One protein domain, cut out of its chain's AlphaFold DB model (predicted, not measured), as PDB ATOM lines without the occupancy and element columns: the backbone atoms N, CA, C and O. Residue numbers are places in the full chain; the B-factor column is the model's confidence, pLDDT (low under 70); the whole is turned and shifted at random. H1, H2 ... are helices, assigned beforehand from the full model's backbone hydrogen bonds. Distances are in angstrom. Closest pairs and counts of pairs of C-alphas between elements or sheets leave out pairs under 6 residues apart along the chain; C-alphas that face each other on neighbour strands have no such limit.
ATOM      1  N   ASN A  59     293.211 333.501 330.415       78.62
ATOM      2  CA  ASN A  59     293.332 333.220 328.985       78.62
ATOM      3  C   ASN A  59     293.422 331.722 328.687       78.62
ATOM      4  O   ASN A  59     293.394 331.337 327.521       78.62
ATOM      5  N   SER A  60     293.511 330.890 329.722       78.88
ATOM      6  CA  SER A  60     293.621 329.441 329.615       78.88
ATOM      7  C   SER A  60     292.964 328.731 330.799       78.88
ATOM      8  O   SER A  60     292.700 329.335 331.841       78.88
ATOM      9  N   PHE A  61     292.739 327.421 330.672       80.44
ATOM     10  CA  PHE A  61     292.286 326.602 331.804       80.44
ATOM     11  C   PHE A  61     293.311 326.551 332.945       80.44
ATOM     12  O   PHE A  61     292.923 326.456 334.108       80.44
ATOM     13  N   ASP A  62     294.607 326.665 332.643       82.81
ATOM     14  CA  ASP A  62     295.648 326.739 333.672       82.81
ATOM     15  C   ASP A  62     295.558 328.035 334.480       82.81
ATOM     16  O   ASP A  62     295.661 327.996 335.709       82.81
ATOM     17  N   ASP A  63     295.257 329.159 333.823       82.25
ATOM     18  CA  ASP A  63     295.008 330.430 334.510       82.25
ATOM     19  C   ASP A  63     293.780 330.333 335.425       82.25
ATOM     20  O   ASP A  63     293.821 330.803 336.563       82.25
ATOM     21  N   ILE A  64     292.712 329.657 334.975       84.88
ATOM     22  CA  ILE A  64     291.516 329.401 335.797       84.88
ATOM     23  C   ILE A  64     291.888 328.605 337.052       84.88
ATOM     24  O   ILE A  64     291.495 328.981 338.159       84.88
ATOM     25  N   ARG A  65     292.678 327.529 336.916       89.31
ATOM     26  CA  ARG A  65     293.141 326.727 338.063       89.31
ATOM     27  C   ARG A  65     293.962 327.563 339.038       89.31
ATOM     28  O   ARG A  65     293.766 327.456 340.250       89.31
ATOM     29  N   ALA A  66     294.884 328.376 338.527       91.69
ATOM     30  CA  ALA A  66     295.740 329.229 339.343       91.69
ATOM     31  C   ALA A  66     294.924 330.290 340.099       91.69
ATOM     32  O   ALA A  66     295.088 330.443 341.313       91.69
ATOM     33  N   ASN A  67     293.995 330.962 339.416       90.62
ATOM     34  CA  ASN A  67     293.138 331.976 340.026       90.62
ATOM     35  C   ASN A  67     292.161 331.373 341.044       90.62
ATOM     36  O   ASN A  67     291.975 331.968 342.104       90.62
ATOM     37  N   LEU A  68     291.602 330.180 340.796       91.44
ATOM     38  CA  LEU A  68     290.767 329.468 341.773       91.44
ATOM     39  C   LEU A  68     291.539 329.130 343.050       91.44
ATOM     40  O   LEU A  68     291.034 329.366 344.146       91.44
ATOM     41  N   LYS A  69     292.771 328.621 342.921       93.81
ATOM     42  CA  LYS A  69     293.634 328.325 344.076       93.81
ATOM     43  C   LYS A  69     293.948 329.587 344.870       93.81
ATOM     44  O   LYS A  69     293.673 329.630 346.065       93.81
ATOM     45  N   ARG A  70     294.397 330.651 344.193       94.88
ATOM     46  CA  ARG A  70     294.670 331.944 344.835       94.88
ATOM     47  C   ARG A  70     293.432 332.514 345.528       94.88
ATOM     48  O   ARG A  70     293.542 333.043 346.628       94.88
ATOM     49  N   MET A  71     292.257 332.406 344.908       93.12
ATOM     50  CA  MET A  71     290.996 332.833 345.518       93.12
ATOM     51  C   MET A  71     290.697 332.039 346.795       93.12
ATOM     52  O   MET A  71     290.307 332.621 347.805       93.12
ATOM     53  N   GLY A  72     290.918 330.722 346.765       93.12
ATOM     54  CA  GLY A  72     290.813 329.857 347.937       93.12
ATOM     55  C   GLY A  72     291.727 330.302 349.071       93.12
ATOM     56  O   GLY A  72     291.263 330.439 350.198       93.12
ATOM     57  N   ASP A  73     292.989 330.596 348.770       94.62
ATOM     58  CA  ASP A  73     293.963 331.039 349.770       94.62
ATOM     59  C   ASP A  73     293.583 332.399 350.375       94.62
ATOM     60  O   ASP A  73     293.606 332.572 351.592       94.62
ATOM     61  N   LEU A  74     293.167 333.355 349.537       93.94
ATOM     62  CA  LEU A  74     292.772 334.697 349.974       93.94
ATOM     63  C   LEU A  74     291.513 334.698 350.846       93.94
ATOM     64  O   LEU A  74     291.418 335.494 351.777       93.94
ATOM     65  N   LEU A  75     290.554 333.820 350.547       92.69
ATOM     66  CA  LEU A  75     289.294 333.709 351.286       92.69
ATOM     67  C   LEU A  75     289.362 332.703 352.447       92.69
ATOM     68  O   LEU A  75     288.355 332.496 353.125       92.69
ATOM     69  N   GLY A  76     290.507 332.044 352.666       94.00
ATOM     70  CA  GLY A  76     290.656 331.005 353.691       94.00
ATOM     71  C   GLY A  76     289.841 329.736 353.409       94.00
ATOM     72  O   GLY A  76     289.441 329.037 354.336       94.00
ATOM     73  N   GLN A  77     289.570 329.435 352.137       94.50
ATOM     74  CA  GLN A  77     288.813 328.265 351.678       94.50
ATOM     75  C   GLN A  77     289.608 327.398 350.677       94.50
ATOM     76  O   GLN A  77     289.111 327.115 349.578       94.50
ATOM     77  N   PRO A  78     290.827 326.935 351.019       93.94
ATOM     78  CA  PRO A  78     291.663 326.162 350.098       93.94
ATOM     79  C   PRO A  78     291.021 324.824 349.697       93.94
ATOM     80  O   PRO A  78     291.093 324.425 348.537       93.94
ATOM     81  N   GLU A  79     290.310 324.156 350.612       94.25
ATOM     82  CA  GLU A  79     289.623 322.882 350.334       94.25
ATOM     83  C   GLU A  79     288.482 323.037 349.318       94.25
ATOM     84  O   GLU A  79     288.282 322.192 348.439       94.25
ATOM     85  N   ARG A  80     287.750 324.157 349.402       92.06
ATOM     86  CA  ARG A  80     286.688 324.483 348.446       92.06
ATOM     87  C   ARG A  80     287.279 324.766 347.070       92.06
ATOM     88  O   ARG A  80     286.751 324.271 346.077       92.06
ATOM     89  N   ALA A  81     288.370 325.527 347.010       92.56
ATOM     90  CA  ALA A  81     289.076 325.785 345.760       92.56
ATOM     91  C   ALA A  81     289.618 324.491 345.133       92.56
ATOM     92  O   ALA A  81     289.437 324.278 343.938       92.56
ATOM     93  N   ALA A  82     290.204 323.595 345.933       92.94
ATOM     94  CA  ALA A  82     290.687 322.299 345.460       92.94
ATOM     95  C   ALA A  82     289.557 321.433 344.882       92.94
ATOM     96  O   ALA A  82     289.723 320.848 343.815       92.94
ATOM     97  N   SER A  83     288.394 321.405 345.542       93.38
ATOM     98  CA  SER A  83     287.210 320.692 345.043       93.38
ATOM     99  C   SER A  83     286.744 321.227 343.684       93.38
ATOM    100  O   SER A  83     286.482 320.442 342.779       93.38
ATOM    101  N   LEU A  84     286.696 322.554 343.517       89.94
ATOM    102  CA  LEU A  84     286.299 323.187 342.253       89.94
ATOM    103  C   LEU A  84     287.307 322.931 341.126       89.94
ATOM    104  O   LEU A  84     286.914 322.705 339.986       89.94
ATOM    105  N   VAL A  85     288.608 322.941 341.435       91.75
ATOM    106  CA  VAL A  85     289.655 322.590 340.462       91.75
ATOM    107  C   VAL A  85     289.530 321.127 340.037       91.75
ATOM    108  O   VAL A  85     289.617 320.834 338.851       91.75
ATOM    109  N   ALA A  86     289.268 320.218 340.978       90.50
ATOM    110  CA  ALA A  86     289.070 318.806 340.665       90.50
ATOM    111  C   ALA A  86     287.813 318.567 339.812       90.50
ATOM    112  O   ALA A  86     287.840 317.743 338.902       90.50
ATOM    113  N   GLU A  87     286.719 319.287 340.078       88.44
ATOM    114  CA  GLU A  87     285.506 319.257 339.249       88.44
ATOM    115  C   GLU A  87     285.811 319.704 337.813       88.44
ATOM    116  O   GLU A  87     285.519 318.964 336.874       88.44
ATOM    117  N   LEU A  88     286.503 320.837 337.651       85.44
ATOM    118  CA  LEU A  88     286.959 321.328 336.349       85.44
ATOM    119  C   LEU A  88     287.833 320.297 335.617       85.44
ATOM    120  O   LEU A  88     287.625 320.035 334.434       85.44
ATOM    121  N   ASP A  89     288.808 319.704 336.306       87.81
ATOM    122  CA  ASP A  89     289.720 318.724 335.713       87.81
ATOM    123  C   ASP A  89     288.991 317.447 335.276       87.81
ATOM    124  O   ASP A  89     289.275 316.909 334.204       87.81
ATOM    125  N   ASN A  90     288.013 316.992 336.062       86.56
ATOM    126  CA  ASN A  90     287.180 315.842 335.716       86.56
ATOM    127  C   ASN A  90     286.301 316.121 334.492       86.56
ATOM    128  O   ASN A  90     286.193 315.266 333.611       86.56
ATOM    129  N   GLU A  91     285.693 317.309 334.412       81.62
ATOM    130  CA  GLU A  91     284.908 317.713 333.244       81.62
ATOM    131  C   GLU A  91     285.782 317.790 331.992       81.62
ATOM    132  O   GLU A  91     285.429 317.207 330.970       81.62
ATOM    133  N   LEU A  92     286.958 318.417 332.080       81.44
ATOM    134  CA  LEU A  92     287.902 318.503 330.965       81.44
ATOM    135  C   LEU A  92     288.410 317.127 330.520       81.44
ATOM    136  O   LEU A  92     288.529 316.886 329.322       81.44
ATOM    137  N   ALA A  93     288.667 316.205 331.450       81.44
ATOM    138  CA  ALA A  93     289.069 314.837 331.123       81.44
ATOM    139  C   ALA A  93     287.939 314.022 330.465       81.44
ATOM    140  O   ALA A  93     288.205 313.123 329.664       81.44
ATOM    141  N   ALA A  94     286.678 314.326 330.786       80.31
ATOM    142  CA  ALA A  94     285.516 313.701 330.159       80.31
ATOM    143  C   ALA A  94     285.289 314.184 328.713       80.31
ATOM    144  O   ALA A  94     284.651 313.476 327.925       80.31
ATOM    145  N   LEU A  95     285.834 315.349 328.339       74.44
ATOM    146  CA  LEU A  95     285.812 315.851 326.967       74.44
ATOM    147  C   LEU A  95     286.777 315.040 326.097       74.44
ATOM    148  O   LEU A  95     287.963 315.339 325.971       74.44
ATOM    149  N   ALA A 107     284.752 332.550 316.757       56.06
ATOM    150  CA  ALA A 107     284.473 333.305 317.974       56.06
ATOM    151  C   ALA A 107     284.171 334.765 317.615       56.06
ATOM    152  O   ALA A 107     285.031 335.445 317.054       56.06
ATOM    153  N   TRP A 108     282.972 335.246 317.950       44.31
ATOM    154  CA  TRP A 108     282.528 336.607 317.642       44.31
ATOM    155  C   TRP A 108     282.200 337.382 318.920       44.31
ATOM    156  O   TRP A 108     281.298 336.999 319.666       44.31
ATOM    157  N   TYR A 109     282.917 338.480 319.161       49.03
ATOM    158  CA  TYR A 109     282.686 339.390 320.284       49.03
ATOM    159  C   TYR A 109     282.080 340.723 319.821       49.03
ATOM    160  O   TYR A 109     282.045 341.047 318.631       49.03
ATOM    161  N   ALA A 110     281.591 341.517 320.781       42.22
ATOM    162  CA  ALA A 110     281.142 342.883 320.523       42.22
ATOM    163  C   ALA A 110     282.258 343.700 319.836       42.22
ATOM    164  O   ALA A 110     283.433 343.553 320.167       42.22
ATOM    165  N   ASN A 111     281.883 344.563 318.887       36.09
ATOM    166  CA  ASN A 111     282.786 345.357 318.034       36.09
ATOM    167  C   ASN A 111     283.609 344.561 316.997       36.09
ATOM    168  O   ASN A 111     284.675 345.016 316.594       36.09
ATOM    169  N   SER A 112     283.122 343.401 316.537       45.59
ATOM    170  CA  SER A 112     283.755 342.595 315.471       45.59
ATOM    171  C   SER A 112     285.154 342.061 315.811       45.59
ATOM    172  O   SER A 112     285.923 341.716 314.912       45.59
ATOM    173  N   TYR A 113     285.491 341.961 317.098       43.56
ATOM    174  CA  TYR A 113     286.711 341.288 317.537       43.56
ATOM    175  C   TYR A 113     286.532 339.770 317.476       43.56
ATOM    176  O   TYR A 113     285.511 339.229 317.914       43.56
ATOM    177  N   THR A 114     287.548 339.083 316.956       44.81
ATOM    178  CA  THR A 114     287.645 337.623 316.988       44.81
ATOM    179  C   THR A 114     288.639 337.207 318.068       44.81
ATOM    180  O   THR A 114     289.613 337.906 318.342       44.81
ATOM    181  N   SER A 115     288.377 336.080 318.724       53.81
ATOM    182  CA  SER A 115     289.351 335.460 319.626       53.81
ATOM    183  C   SER A 115     290.185 334.446 318.856       53.81
ATOM    184  O   SER A 115     289.628 333.545 318.230       53.81
ATOM    185  N   GLY A 116     291.507 334.616 318.892       49.41
ATOM    186  CA  GLY A 116     292.476 333.691 318.310       49.41
ATOM    187  C   GLY A 116     293.027 332.688 319.329       49.41
ATOM    188  O   GLY A 116     292.526 332.557 320.442       49.41
ATOM    189  N   SER A 117     294.093 331.983 318.951       51.19
ATOM    190  CA  SER A 117     294.872 331.147 319.873       51.19
ATOM    191  C   SER A 117     295.457 331.982 321.022       51.19
ATOM    192  O   SER A 117     296.001 333.052 320.759       51.19
ATOM    193  N   GLY A 118     295.391 331.481 322.264       55.81
ATOM    194  CA  GLY A 118     295.886 332.187 323.459       55.81
ATOM    195  C   GLY A 118     294.823 332.987 324.217       55.81
ATOM    196  O   GLY A 118     295.172 333.855 325.008       55.81
ATOM    197  N   THR A 119     293.539 332.723 323.962       57.28
ATOM    198  CA  THR A 119     292.419 333.203 324.778       57.28
ATOM    199  C   THR A 119     291.591 332.017 325.260       57.28
ATOM    200  O   THR A 119     291.579 330.962 324.618       57.28
ATOM    201  N   LEU A 120     290.819 332.214 326.333       61.06
ATOM    202  CA  LEU A 120     289.961 331.165 326.887       61.06
ATOM    203  C   LEU A 120     288.985 330.609 325.836       61.06
ATOM    204  O   LEU A 120     288.704 329.417 325.794       61.06
ATOM    205  N   MET A 121     288.504 331.463 324.933       60.66
ATOM    206  CA  MET A 121     287.635 331.055 323.831       60.66
ATOM    207  C   MET A 121     288.355 330.162 322.815       60.66
ATOM    208  O   MET A 121     287.765 329.212 322.306       60.66
ATOM    209  N   GLY A 122     289.634 330.432 322.539       56.88
ATOM    210  CA  GLY A 122     290.473 329.554 321.726       56.88
ATOM    211  C   GLY A 122     290.659 328.175 322.368       56.88
ATOM    212  O   GLY A 122     290.602 327.163 321.666       56.88
ATOM    213  N   ASP A 123     290.806 328.122 323.692       65.12
ATOM    214  CA  ASP A 123     290.916 326.867 324.446       65.12
ATOM    215  C   ASP A 123     289.594 326.086 324.497       65.12
ATOM    216  O   ASP A 123     289.609 324.860 324.367       65.12
ATOM    217  N   ILE A 124     288.452 326.774 324.599       70.19
ATOM    218  CA  ILE A 124     287.111 326.169 324.510       70.19
ATOM    219  C   ILE A 124     286.847 325.609 323.108       70.19
ATOM    220  O   ILE A 124     286.302 324.520 322.970       70.19
ATOM    221  N   ILE A 125     287.233 326.324 322.045       68.75
ATOM    222  CA  ILE A 125     287.067 325.833 320.664       68.75
ATOM    223  C   ILE A 125     287.944 324.601 320.416       68.75
ATOM    224  O   ILE A 125     287.527 323.676 319.721       68.75
ATOM    225  N   ARG A 126     289.154 324.577 320.988       64.81
ATOM    226  CA  ARG A 126     290.070 323.433 320.896       64.81
ATOM    227  C   ARG A 126     289.570 322.222 321.684       64.81
ATOM    228  O   ARG A 126     289.778 321.097 321.236       64.81
ATOM    229  N   ASN A 127     288.904 322.457 322.813       61.31
ATOM    230  CA  ASN A 127     288.297 321.436 323.665       61.31
ATOM    231  C   ASN A 127     286.772 321.620 323.682       61.31
ATOM    232  O   ASN A 127     286.224 322.091 324.684       61.31
ATOM    233  N   PRO A 128     286.073 321.309 322.572       56.91
ATOM    234  CA  PRO A 128     284.657 321.613 322.446       56.91
ATOM    235  C   PRO A 128     283.861 320.886 323.530       56.91
ATOM    236  O   PRO A 128     283.745 319.660 323.527       56.91
TER     237      PRO A 128
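Overview. This is residues 59 to 95 and 107 to 128 of the 146 residues of the protein "ABC transporter substrate-binding protein" of Mesorhizobium sp. M2A.F.Ca.ET.039.01.1.1 (UniProt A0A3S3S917). Two helices, H1 and H2, make a helical hairpin that opens as a narrow V away from the turn between them, and a short third helix, H3, lies off its open end, near the beginning of H1. The unnamed stretch 107 to 119 makes the end of the long axis opposite the turn. The printed part has 59 residues with three named helices, in the order H1, H2, H3, and no named strand; the class is all helix. It is loose, with a radius of gyration of the C-alphas of 13.9 A, and only just elongated, spanning 40 by 27 by 15 A.

Arrangement. H1, residues 61 to 74, touches H2, residues 78 to 94, and the two form a helical hairpin. They run opposite ways at a shallow tilt of 15 degrees. Their closest C-alphas, those of Gly 72 and Pro 78, are 4.4 A apart, and H2 touches H1 with residues 78 to 85 alone. H3, residues 120 to 126, is close to H1 but not clearly touching; the closest C-alphas, those of Phe 61 and Leu 120, are 7.1 A apart. These two run opposite ways at a steep tilt of 41 degrees. H2 and H3 are apart. In H1, H2 and H3 every O i to N i+4 pair is within hydrogen-bond range.

Along the chain. H1 runs from C-alpha 61 at (292.286, 326.602, 331.804) to C-alpha 74, 19.9 A. H2, the longest helix, runs 24.3 A from C-alpha 78 to C-alpha 94 at (285.516, 313.701, 330.159). H3 runs 9.8 A from C-alpha 120 to C-alpha 126 at (290.070, 323.433, 320.896).

Size, cuts and confidence. The two C-alphas farthest apart, those of Gly 76 and Ser 112, are 40.5 A apart. Residues 96 to 106 are not printed, and C-alphas 95 and 107 are 19.7 A apart across this cut. The link H1 to H2 is tight; H2 to H3 is the link across the cut. The mean pLDDT of the printed part is 75.8, and residues 107 to 123 and 125 to 128 are under 70.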